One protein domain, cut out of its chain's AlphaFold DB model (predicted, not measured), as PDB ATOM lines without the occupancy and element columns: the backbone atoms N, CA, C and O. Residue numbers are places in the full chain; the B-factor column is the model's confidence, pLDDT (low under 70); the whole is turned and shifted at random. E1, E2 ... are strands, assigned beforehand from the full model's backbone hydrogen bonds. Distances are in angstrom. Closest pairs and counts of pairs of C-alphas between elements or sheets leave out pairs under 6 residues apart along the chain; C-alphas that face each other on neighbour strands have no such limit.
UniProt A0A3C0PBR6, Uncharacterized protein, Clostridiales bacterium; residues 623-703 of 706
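AT A GLANCE: This is residues 623 to 703 of the 706 residues of an uncharacterized protein of Clostridiales bacterium (UniProt A0A3C0PBR6). Two antiparallel sheets stand face to face as a loose sandwich, their strands crossed: a small sheet of E1, E2 and E3 covers one side of a larger, twisted sheet of E4, E5, E6 and E7. The long hairpin E5 and E6 makes the longest axis. The printed part has 81 residues, no named helix and seven strands, E1 to E7, in sheet orders E1 - E2 - E3 and E4 - E5 - E6 - E7; the class is all strand. It is compact, with a radius of gyration of the C-alphas of 12.9 A, and elongated, spanning 40 by 25 by 20 A.

HOW THE PARTS SIT: E1, residues 623 to 629, and E2, residues 636 to 644, form a hairpin, with N 628 and O 637 2.8 A apart. E2 bends by 60 degrees at residue 639. E3, residues 647 to 652, continues this meander, each strand the antiparallel neighbour of the one before; N 642 and O 649 are 2.8 A apart. A second meander holds E4, residues 657 to 663, E5, residues 666 to 677, E6, residues 680 to 689, and E7, residues 696 to 702. Pairs within hydrogen-bond range are N 670 and O 659, 2.8 A, N 673 and O 684, 2.8 A, and N 683 and O 701, 2.7 A. Between the sheets, the closest C-alphas of E3 and E5 are those of Tyr 651 and Phe 673, 7.6 A apart. E2 and E6 are only just apart, at 8.2 A.

IN THESE COORDINATES: E1 begins at C-alpha 623 (-34.386, 34.930, 21.406). E2 spans 21.7 A, E5 33.7 A and E6 28.9 A. E7 ends at C-alpha 702 (-13.724, 35.315, 19.776).

THE WHOLE: The C-alphas of Gly 665 and Gly 678, 39.9 A apart, are the two farthest apart. The printed part has no cut and no long link. Mean pLDDT of the printed part is 74.8; residues 676 to 682 and 690 to 703 are among those under 70.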
ATOM      1  N   ASP A 623     -32.957  34.654  21.429       79.50
ATOM      2  CA  ASP A 623     -34.386  34.930  21.406       79.50
ATOM      3  C   ASP A 623     -34.636  36.189  20.563       79.50
ATOM      4  O   ASP A 623     -34.226  37.304  20.912       79.50
ATOM      5  N   LEU A 624     -35.314  35.974  19.435       79.06
ATOM      6  CA  LEU A 624     -35.681  36.990  18.451       79.06
ATOM      7  C   LEU A 624     -37.134  37.465  18.596       79.06
ATOM      8  O   LEU A 624     -37.622  38.192  17.737       79.06
ATOM      9  N   SER A 625     -37.840  37.102  19.672       82.19
ATOM     10  CA  SER A 625     -39.249  37.481  19.889       82.19
ATOM     11  C   SER A 625     -39.507  38.992  19.845       82.19
ATOM     12  O   SER A 625     -40.628  39.417  19.578       82.19
ATOM     13  N   ASN A 626     -38.471  39.807  20.080       85.19
ATOM     14  CA  ASN A 626     -38.522  41.271  20.039       85.19
ATOM     15  C   ASN A 626     -37.767  41.871  18.838       85.19
ATOM     16  O   ASN A 626     -37.415  43.053  18.859       85.19
ATOM     17  N   VAL A 627     -37.501  41.068  17.806       85.38
ATOM     18  CA  VAL A 627     -36.857  41.486  16.559       85.38
ATOM     19  C   VAL A 627     -37.898  41.548  15.442       85.38
ATOM     20  O   VAL A 627     -38.650  40.609  15.208       85.38
ATOM     21  N   THR A 628     -37.942  42.675  14.732       86.31
ATOM     22  CA  THR A 628     -38.763  42.865  13.530       86.31
ATOM     23  C   THR A 628     -37.864  42.834  12.303       86.31
ATOM     24  O   THR A 628     -37.011  43.711  12.154       86.31
ATOM     25  N   ILE A 629     -38.063  41.840  11.436       84.56
ATOM     26  CA  ILE A 629     -37.346  41.677  10.164       84.56
ATOM     27  C   ILE A 629     -38.150  42.365   9.052       84.56
ATOM     28  O   ILE A 629     -39.369  42.233   8.971       84.56
ATOM     29  N   SER A 630     -37.470  43.139   8.213       83.00
ATOM     30  CA  SER A 630     -38.059  43.849   7.074       83.00
ATOM     31  C   SER A 630     -38.439  42.911   5.920       83.00
ATOM     32  O   SER A 630     -37.936  41.795   5.819       83.00
ATOM     33  N   GLU A 631     -39.271  43.397   4.993       76.69
ATOM     34  CA  GLU A 631     -39.788  42.622   3.851       76.69
ATOM     35  C   GLU A 631     -38.704  42.031   2.930       76.69
ATOM     36  O   GLU A 631     -38.963  41.054   2.233       76.69
ATOM     37  N   ASN A 632     -37.486  42.585   2.927       75.56
ATOM     38  CA  ASN A 632     -36.374  42.046   2.136       75.56
ATOM     39  C   ASN A 632     -35.680  40.834   2.782       75.56
ATOM     40  O   ASN A 632     -34.848  40.202   2.135       75.56
ATOM     41  N   GLY A 633     -36.029  40.497   4.027       74.19
ATOM     42  CA  GLY A 633     -35.587  39.286   4.717       74.19
ATOM     43  C   GLY A 633     -34.201  39.350   5.364       74.19
ATOM     44  O   GLY A 633     -33.787  38.354   5.939       74.19
ATOM     45  N   TYR A 634     -33.485  40.481   5.307       81.19
ATOM     46  CA  TYR A 634     -32.149  40.603   5.921       81.19
ATOM     47  C   TYR A 634     -31.914  41.881   6.738       81.19
ATOM     48  O   TYR A 634     -30.977  41.936   7.523       81.19
ATOM     49  N   ASN A 635     -32.758  42.915   6.643       85.12
ATOM     50  CA  ASN A 635     -32.684  44.027   7.607       85.12
ATOM     51  C   ASN A 635     -33.602  43.767   8.801       85.12
ATOM     52  O   ASN A 635     -34.730  43.317   8.608       85.12
ATOM     53  N   ALA A 636     -33.159  44.118  10.006       86.38
ATOM     54  CA  ALA A 636     -33.909  43.942  11.235       86.38
ATOM     55  C   ALA A 636     -33.698  45.090  12.230       86.38
ATOM     56  O   ALA A 636     -32.672  45.775  12.253       86.38
ATOM     57  N   THR A 637     -34.708  45.291  13.072       89.81
ATOM     58  CA  THR A 637     -34.704  46.258  14.177       89.81
ATOM     59  C   THR A 637     -35.267  45.614  15.435       89.81
ATOM     60  O   THR A 637     -36.059  44.680  15.341       89.81
ATOM     61  N   GLY A 638     -34.888  46.118  16.608       90.69
ATOM     62  CA  GLY A 638     -35.363  45.608  17.893       90.69
ATOM     63  C   GLY A 638     -34.230  45.094  18.771       90.69
ATOM     64  O   GLY A 638     -33.072  45.480  18.596       90.69
ATOM     65  N   THR A 639     -34.580  44.237  19.725       90.81
ATOM     66  CA  THR A 639     -33.646  43.715  20.726       90.81
ATOM     67  C   THR A 639     -33.554  42.205  20.600       90.81
ATOM     68  O   THR A 639     -34.569  41.518  20.696       90.81
ATOM     69  N   VAL A 640     -32.334  41.700  20.442       86.50
ATOM     70  CA  VAL A 640     -32.025  40.273  20.537       86.50
ATOM     71  C   VAL A 640     -31.573  39.955  21.959       86.50
ATOM     72  O   VAL A 640     -30.809  40.716  22.561       86.50
ATOM     73  N   LYS A 641     -32.059  38.846  22.523       87.19
ATOM     74  CA  LYS A 641     -31.567  38.340  23.810       87.19
ATOM     75  C   LYS A 641     -30.739  37.090  23.576       87.19
ATOM     76  O   LYS A 641     -31.283  36.093  23.123       87.19
ATOM     77  N   PHE A 642     -29.465  37.122  23.933       81.12
ATOM     78  CA  PHE A 642     -28.639  35.924  23.976       81.12
ATOM     79  C   PHE A 642     -28.700  35.326  25.378       81.12
ATOM     80  O   PHE A 642     -28.454  36.013  26.370       81.12
ATOM     81  N   THR A 643     -29.043  34.047  25.467       74.94
ATOM     82  CA  THR A 643     -28.834  33.242  26.668       74.94
ATOM     83  C   THR A 643     -27.505  32.532  26.498       74.94
ATOM     84  O   THR A 643     -27.351  31.744  25.572       74.94
ATOM     85  N   ILE A 644     -26.562  32.851  27.375       71.44
ATOM     86  CA  ILE A 644     -25.188  32.370  27.371       71.44
ATOM     87  C   ILE A 644     -24.952  31.641  28.690       71.44
ATOM     88  O   ILE A 644     -24.996  32.283  29.738       71.44
ATOM     89  N   ASN A 645     -24.743  30.322  28.652       64.38
ATOM     90  CA  ASN A 645     -24.536  29.488  29.850       64.38
ATOM     91  C   ASN A 645     -25.578  29.794  30.958       64.38
ATOM     92  O   ASN A 645     -25.260  30.065  32.114       64.38
ATOM     93  N   GLY A 646     -26.858  29.885  30.568       66.00
ATOM     94  CA  GLY A 646     -27.982  30.209  31.463       66.00
ATOM     95  C   GLY A 646     -28.139  31.691  31.844       66.00
ATOM     96  O   GLY A 646     -29.174  32.076  32.390       66.00
ATOM     97  N   LYS A 647     -27.172  32.556  31.518       70.12
ATOM     98  CA  LYS A 647     -27.233  34.003  31.759       70.12
ATOM     99  C   LYS A 647     -27.785  34.738  30.541       70.12
ATOM    100  O   LYS A 647     -27.252  34.639  29.442       70.12
ATOM    101  N   GLN A 648     -28.837  35.528  30.739       80.56
ATOM    102  CA  GLN A 648     -29.427  36.332  29.666       80.56
ATOM    103  C   GLN A 648     -28.763  37.701  29.537       80.56
ATOM    104  O   GLN A 648     -28.618  38.435  30.515       80.56
ATOM    105  N   ILE A 649     -28.415  38.063  28.304       83.94
ATOM    106  CA  ILE A 649     -27.851  39.356  27.924       83.94
ATOM    107  C   ILE A 649     -28.637  39.876  26.720       83.94
ATOM    108  O   ILE A 649     -28.983  39.124  25.816       83.94
ATOM    109  N   SER A 650     -28.972  41.165  26.717       89.25
ATOM    110  CA  SER A 650     -29.781  41.787  25.662       89.25
ATOM    111  C   SER A 650     -28.956  42.798  24.878       89.25
ATOM    112  O   SER A 650     -28.354  43.681  25.485       89.25
ATOM    113  N   TYR A 651     -29.000  42.725  23.548       89.12
ATOM    114  CA  TYR A 651     -28.406  43.727  22.667       89.12
ATOM    115  C   TYR A 651     -29.460  44.349  21.757       89.12
ATOM    116  O   TYR A 651     -30.310  43.666  21.186       89.12
ATOM    117  N   ASN A 652     -29.393  45.670  21.602       90.19
ATOM    118  CA  ASN A 652     -30.178  46.368  20.593       90.19
ATOM    119  C   ASN A 652     -29.472  46.243  19.236       90.19
ATOM    120  O   ASN A 652     -28.297  46.590  19.134       90.19
ATOM    121  N   LEU A 653     -30.188  45.816  18.193       88.00
ATOM    122  CA  LEU A 653     -29.659  45.672  16.828       88.00
ATOM    123  C   LEU A 653     -29.138  46.992  16.229       88.00
ATOM    124  O   LEU A 653     -28.405  46.974  15.239       88.00
ATOM    125  N   SER A 654     -29.484  48.153  16.800       88.19
ATOM    126  CA  SER A 654     -28.869  49.440  16.439       88.19
ATOM    127  C   SER A 654     -27.399  49.547  16.838       88.19
ATOM    128  O   SER A 654     -26.680  50.345  16.246       88.19
ATOM    129  N   ASN A 655     -26.975  48.778  17.842       87.69
ATOM    130  CA  ASN A 655     -25.632  48.825  18.418       87.69
ATOM    131  C   ASN A 655     -24.704  47.757  17.825       87.69
ATOM    132  O   ASN A 655     -23.532  47.719  18.186       87.69
ATOM    133  N   ALA A 656     -25.223  46.890  16.953       88.12
ATOM    134  CA  ALA A 656     -24.423  45.905  16.242       88.12
ATOM    135  C   ALA A 656     -23.496  46.583  15.227       88.12
ATOM    136  O   ALA A 656     -23.897  47.541  14.552       88.12
ATOM    137  N   THR A 657     -22.306  46.020  15.038       87.81
ATOM    138  CA  THR A 657     -21.530  46.264  13.820       87.81
ATOM    139  C   THR A 657     -22.195  45.498  12.682       87.81
ATOM    140  O   THR A 657     -22.434  44.301  12.811       87.81
ATOM    141  N   LYS A 658     -22.527  46.187  11.583       88.00
ATOM    142  CA  LYS A 658     -23.294  45.606  10.472       88.00
ATOM    143  C   LYS A 658     -22.432  45.415   9.233       88.00
ATOM    144  O   LYS A 658     -21.792  46.371   8.790       88.00
ATOM    145  N   SER A 659     -22.500  44.236   8.623       83.75
ATOM    146  CA  SER A 659     -21.941  43.966   7.293       83.75
ATOM    147  C   SER A 659     -22.976  43.325   6.379       83.75
ATOM    148  O   SER A 659     -23.806  42.543   6.815       83.75
ATOM    149  N   THR A 660     -22.950  43.677   5.095       83.75
ATOM    150  CA  THR A 660     -23.761  43.017   4.062       83.75
ATOM    151  C   THR A 660     -22.905  42.031   3.285       83.75
ATOM    152  O   THR A 660     -21.807  42.399   2.859       83.75
ATOM    153  N   TRP A 661     -23.435  40.846   3.000       78.00
ATOM    154  CA  TRP A 661     -22.779  39.855   2.146       78.00
ATOM    155  C   TRP A 661     -23.691  39.371   1.022       78.00
ATOM    156  O   TRP A 661     -24.917  39.506   1.051       78.00
ATOM    157  N   THR A 662     -23.073  38.807  -0.013       74.88
ATOM    158  CA  THR A 662     -23.776  38.175  -1.129       74.88
ATOM    159  C   THR A 662     -23.079  36.870  -1.481       74.88
ATOM    160  O   THR A 662     -21.890  36.868  -1.785       74.88
ATOM    161  N   SER A 663     -23.816  35.760  -1.454       69.00
ATOM    162  CA  SER A 663     -23.309  34.432  -1.810       69.00
ATOM    163  C   SER A 663     -24.369  33.664  -2.592       69.00
ATOM    164  O   SER A 663     -25.538  33.650  -2.210       69.00
ATOM    165  N   ASN A 664     -23.983  33.059  -3.720       70.50
ATOM    166  CA  ASN A 664     -24.865  32.266  -4.592       70.50
ATOM    167  C   ASN A 664     -26.198  32.950  -4.969       70.50
ATOM    168  O   ASN A 664     -27.231  32.297  -5.078       70.50
ATOM    169  N   GLY A 665     -26.185  34.272  -5.177       72.38
ATOM    170  CA  GLY A 665     -27.379  35.054  -5.533       72.38
ATOM    171  C   GLY A 665     -28.290  35.425  -4.355       72.38
ATOM    172  O   GLY A 665     -29.271  36.135  -4.557       72.38
ATOM    173  N   THR A 666     -27.945  35.011  -3.134       74.19
ATOM    174  CA  THR A 666     -28.627  35.389  -1.892       74.19
ATOM    175  C   THR A 666     -27.888  36.549  -1.234       74.19
ATOM    176  O   THR A 666     -26.659  36.550  -1.178       74.19
ATOM    177  N   THR A 667     -28.634  37.541  -0.745       81.12
ATOM    178  CA  THR A 667     -28.087  38.669   0.027       81.12
ATOM    179  C   THR A 667     -28.451  38.504   1.497       81.12
ATOM    180  O   THR A 667     -29.596  38.155   1.806       81.12
ATOM    181  N   GLY A 668     -27.487  38.761   2.379       83.88
ATOM    182  CA  GLY A 668     -27.664  38.719   3.825       83.88
ATOM    183  C   GLY A 668     -27.023  39.902   4.549       83.88
ATOM    184  O   GLY A 668     -26.344  40.738   3.937       83.88
ATOM    185  N   MET A 669     -27.289  39.990   5.849       84.62
ATOM    186  CA  MET A 669     -26.747  40.995   6.757       84.62
ATOM    187  C   MET A 669     -26.331  40.354   8.077       84.62
ATOM    188  O   MET A 669     -27.128  39.635   8.679       84.62
ATOM    189  N   ASP A 670     -25.138  40.711   8.528       83.75
ATOM    190  CA  ASP A 670     -24.544  40.273   9.789       83.75
ATOM    191  C   ASP A 670     -24.773  41.353  10.846       83.75
ATOM    192  O   ASP A 670     -24.664  42.557  10.560       83.75
ATOM    193  N   TYR A 671     -25.075  40.931  12.068       83.88
ATOM    194  CA  TYR A 671     -25.217  41.796  13.235       83.88
ATOM    195  C   TYR A 671     -24.272  41.301  14.326       83.88
ATOM    196  O   TYR A 671     -24.639  40.451  15.136       83.88
ATOM    197  N   VAL A 672     -23.079  41.893  14.374       81.50
ATOM    198  CA  VAL A 672     -22.015  41.485  15.293       81.50
ATOM    199  C   VAL A 672     -22.053  42.310  16.576       81.50
ATOM    200  O   VAL A 672     -22.036  43.548  16.536       81.50
ATOM    201  N   PHE A 673     -22.040  41.631  17.721       82.50
ATOM    202  CA  PHE A 673     -21.917  42.221  19.054       82.50
ATOM    203  C   PHE A 673     -20.664  41.722  19.763       82.50
ATOM    204  O   PHE A 673     -20.331  40.548  19.672       82.50
ATOM    205  N   GLU A 674     -20.016  42.586  20.539       78.56
ATOM    206  CA  GLU A 674     -18.909  42.173  21.403       78.56
ATOM    207  C   GLU A 674     -19.421  41.799  22.800       78.56
ATOM    208  O   GLU A 674     -20.118  42.578  23.457       78.56
ATOM    209  N   TYR A 675     -19.047  40.612  23.270       74.75
ATOM    210  CA  TYR A 675     -19.297  40.120  24.617       74.75
ATOM    211  C   TYR A 675     -17.979  39.838  25.339       74.75
ATOM    212  O   TYR A 675     -17.242  38.925  24.982       74.75
ATOM    213  N   ASN A 676     -17.697  40.596  26.395       69.44
ATOM    214  CA  ASN A 676     -16.503  40.400  27.214       69.44
ATOM    215  C   ASN A 676     -16.775  39.366  28.317       69.44
ATOM    216  O   ASN A 676     -17.596  39.620  29.203       69.44
ATOM    217  N   ALA A 677     -16.064  38.235  28.289       59.94
ATOM    218  CA  ALA A 677     -16.110  37.204  29.325       59.94
ATOM    219  C   ALA A 677     -14.699  36.974  29.896       59.94
ATOM    220  O   ALA A 677     -13.899  36.198  29.374       59.94
ATOM    221  N   GLY A 678     -14.375  37.694  30.974       62.44
ATOM    222  CA  GLY A 678     -13.061  37.602  31.615       62.44
ATOM    223  C   GLY A 678     -11.942  38.127  30.712       62.44
ATOM    224  O   GLY A 678     -11.948  39.301  30.345       62.44
ATOM    225  N   ILE A 679     -10.976  37.263  30.383       45.19
ATOM    226  CA  ILE A 679      -9.814  37.584  29.530       45.19
ATOM    227  C   ILE A 679     -10.074  37.389  28.027       45.19
ATOM    228  O   ILE A 679      -9.170  37.620  27.225       45.19
ATOM    229  N   LEU A 680     -11.272  36.938  27.644       50.19
ATOM    230  CA  LEU A 680     -11.656  36.706  26.254       50.19
ATOM    231  C   LEU A 680     -12.787  37.649  25.842       50.19
ATOM    232  O   LEU A 680     -13.804  37.777  26.530       50.19
ATOM    233  N   THR A 681     -12.623  38.274  24.681       60.06
ATOM    234  CA  THR A 681     -13.688  39.001  23.983       60.06
ATOM    235  C   THR A 681     -14.315  38.070  22.956       60.06
ATOM    236  O   THR A 681     -13.600  37.434  22.180       60.06
ATOM    237  N   TYR A 682     -15.641  38.001  22.928       65.81
ATOM    238  CA  TYR A 682     -16.418  37.212  21.980       65.81
ATOM    239  C   TYR A 682     -17.168  38.095  20.987       65.81
ATOM    240  O   TYR A 682     -17.710  39.121  21.375       65.81
ATOM    241  N   SER A 683     -17.219  37.695  19.721       70.75
ATOM    242  CA  SER A 683     -18.132  38.213  18.708       70.75
ATOM    243  C   SER A 683     -19.366  37.314  18.648       70.75
ATOM    244  O   SER A 683     -19.272  36.132  18.336       70.75
ATOM    245  N   LEU A 684     -20.530  37.860  18.984       74.50
ATOM    246  CA  LEU A 684     -21.829  37.221  18.793       74.50
ATOM    247  C   LEU A 684     -22.388  37.727  17.466       74.50
ATOM    248  O   LEU A 684     -22.738  38.905  17.377       74.50
ATOM    249  N   ASP A 685     -22.447  36.867  16.458       75.69
ATOM    250  CA  ASP A 685     -22.974  37.194  15.138       75.69
ATOM    251  C   ASP A 685     -24.399  36.663  14.963       75.69
ATOM    252  O   ASP A 685     -24.718  35.530  15.333       75.69
ATOM    253  N   LEU A 686     -25.261  37.498  14.394       80.62
ATOM    254  CA  LEU A 686     -26.611  37.138  13.982       80.62
ATOM    255  C   LEU A 686     -26.745  37.434  12.489       80.62
ATOM    256  O   LEU A 686     -26.929  38.587  12.095       80.62
ATOM    257  N   ASP A 687     -26.738  36.377  11.686       79.69
ATOM    258  CA  ASP A 687     -26.847  36.455  10.234       79.69
ATOM    259  C   ASP A 687     -28.311  36.354   9.818       79.69
ATOM    260  O   ASP A 687     -29.006  35.418  10.209       79.69
ATOM    261  N   LEU A 688     -28.779  37.281   8.979       80.62
ATOM    262  CA  LEU A 688     -30.120  37.270   8.381       80.62
ATOM    263  C   LEU A 688     -30.024  37.232   6.853       80.62
ATOM    264  O   LEU A 688     -29.259  38.004   6.279       80.62
ATOM    265  N   TRP A 689     -30.827  36.414   6.160       79.69
ATOM    266  CA  TRP A 689     -30.842  36.389   4.687       79.69
ATOM    267  C   TRP A 689     -32.216  36.089   4.066       79.69
ATOM    268  O   TRP A 689     -33.069  35.412   4.635       79.69
ATOM    269  N   SER A 690     -32.411  36.530   2.817       66.12
ATOM    270  CA  SER A 690     -33.708  36.527   2.110       66.12
ATOM    271  C   SER A 690     -34.250  35.152   1.671       66.12
ATOM    272  O   SER A 690     -35.259  35.082   0.973       66.12
ATOM    273  N   GLY A 691     -33.552  34.058   1.982       61.22
ATOM    274  CA  GLY A 691     -33.726  32.752   1.333       61.22
ATOM    275  C   GLY A 691     -34.512  31.696   2.119       61.22
ATOM    276  O   GLY A 691     -34.707  30.607   1.588       61.22
ATOM    277  N   TYR A 692     -34.941  31.964   3.358       53.72
ATOM    278  CA  TYR A 692     -35.569  30.958   4.232       53.72
ATOM    279  C   TYR A 692     -36.781  31.508   5.013       53.72
ATOM    280  O   TYR A 692     -36.727  32.648   5.469       53.72
ATOM    281  N   PRO A 693     -37.846  30.707   5.264       43.56
ATOM    282  CA  PRO A 693     -39.060  31.171   5.955       43.56
ATOM    283  C   PRO A 693     -38.848  31.588   7.423       43.56
ATOM    284  O   PRO A 693     -39.702  32.268   7.975       43.56
ATOM    285  N   ASN A 694     -37.713  31.197   8.019       53.78
ATOM    286  CA  ASN A 694     -37.232  31.549   9.364       53.78
ATOM    287  C   ASN A 694     -35.709  31.866   9.329       53.78
ATOM    288  O   ASN A 694     -34.974  31.456  10.219       53.78
ATOM    289  N   GLY A 695     -35.214  32.469   8.236       58.19
ATOM    290  CA  GLY A 695     -33.803  32.463   7.807       58.19
ATOM    291  C   GLY A 695     -32.819  33.320   8.604       58.19
ATOM    292  O   GLY A 695     -32.394  34.367   8.116       58.19
ATOM    293  N   TYR A 696     -32.427  32.843   9.786       64.19
ATOM    294  CA  TYR A 696     -31.299  33.383  10.538       64.19
ATOM    295  C   TYR A 696     -30.331  32.290  11.003       64.19
ATOM    296  O   TYR A 696     -30.736  31.144  11.207       64.19
ATOM    297  N   ALA A 697     -29.064  32.650  11.198       63.03
ATOM    298  CA  ALA A 697     -28.062  31.826  11.868       63.03
ATOM    299  C   ALA A 697     -27.400  32.629  12.991       63.03
ATOM    300  O   ALA A 697     -27.350  33.855  12.940       63.03
ATOM    301  N   ILE A 698     -26.943  31.932  14.028       61.72
ATOM    302  CA  ILE A 698     -26.196  32.534  15.131       61.72
ATOM    303  C   ILE A 698     -24.797  31.947  15.071       61.72
ATOM    304  O   ILE A 698     -24.654  30.724  15.128       61.72
ATOM    305  N   TYR A 699     -23.790  32.806  14.982       61.06
ATOM    306  CA  TYR A 699     -22.392  32.415  15.094       61.06
ATOM    307  C   TYR A 699     -21.804  33.037  16.353       61.06
ATOM    308  O   TYR A 699     -22.179  34.129  16.772       61.06
ATOM    309  N   VAL A 700     -20.900  32.316  17.000       54.97
ATOM    310  CA  VAL A 700     -20.208  32.801  18.190       54.97
ATOM    311  C   VAL A 700     -18.743  32.560  17.980       54.97
ATOM    312  O   VAL A 700     -18.307  31.442  17.715       54.97
ATOM    313  N   SER A 701     -17.981  33.624  18.111       54.47
ATOM    314  CA  SER A 701     -16.566  33.606  17.836       54.47
ATOM    315  C   SER A 701     -15.832  34.525  18.796       54.47
ATOM    316  O   SER A 701     -16.455  35.106  19.677       54.47
ATOM    317  N   SER A 702     -14.506  34.577  18.770       48.91
ATOM    318  CA  SER A 702     -13.724  35.315  19.776       48.91
ATOM    319  C   SER A 702     -12.740  36.278  19.134       48.91
ATOM    320  O   SER A 702     -12.523  36.234  17.936       48.91
ATOM    321  N   GLU A 703     -12.051  37.132  19.889       38.00
ATOM    322  CA  GLU A 703     -10.885  37.877  19.364       38.00
ATOM    323  C   GLU A 703      -9.842  36.953  18.676       38.00
ATOM    324  O   GLU A 703      -8.972  37.399  17.912       38.00
TER     325      GLU A 703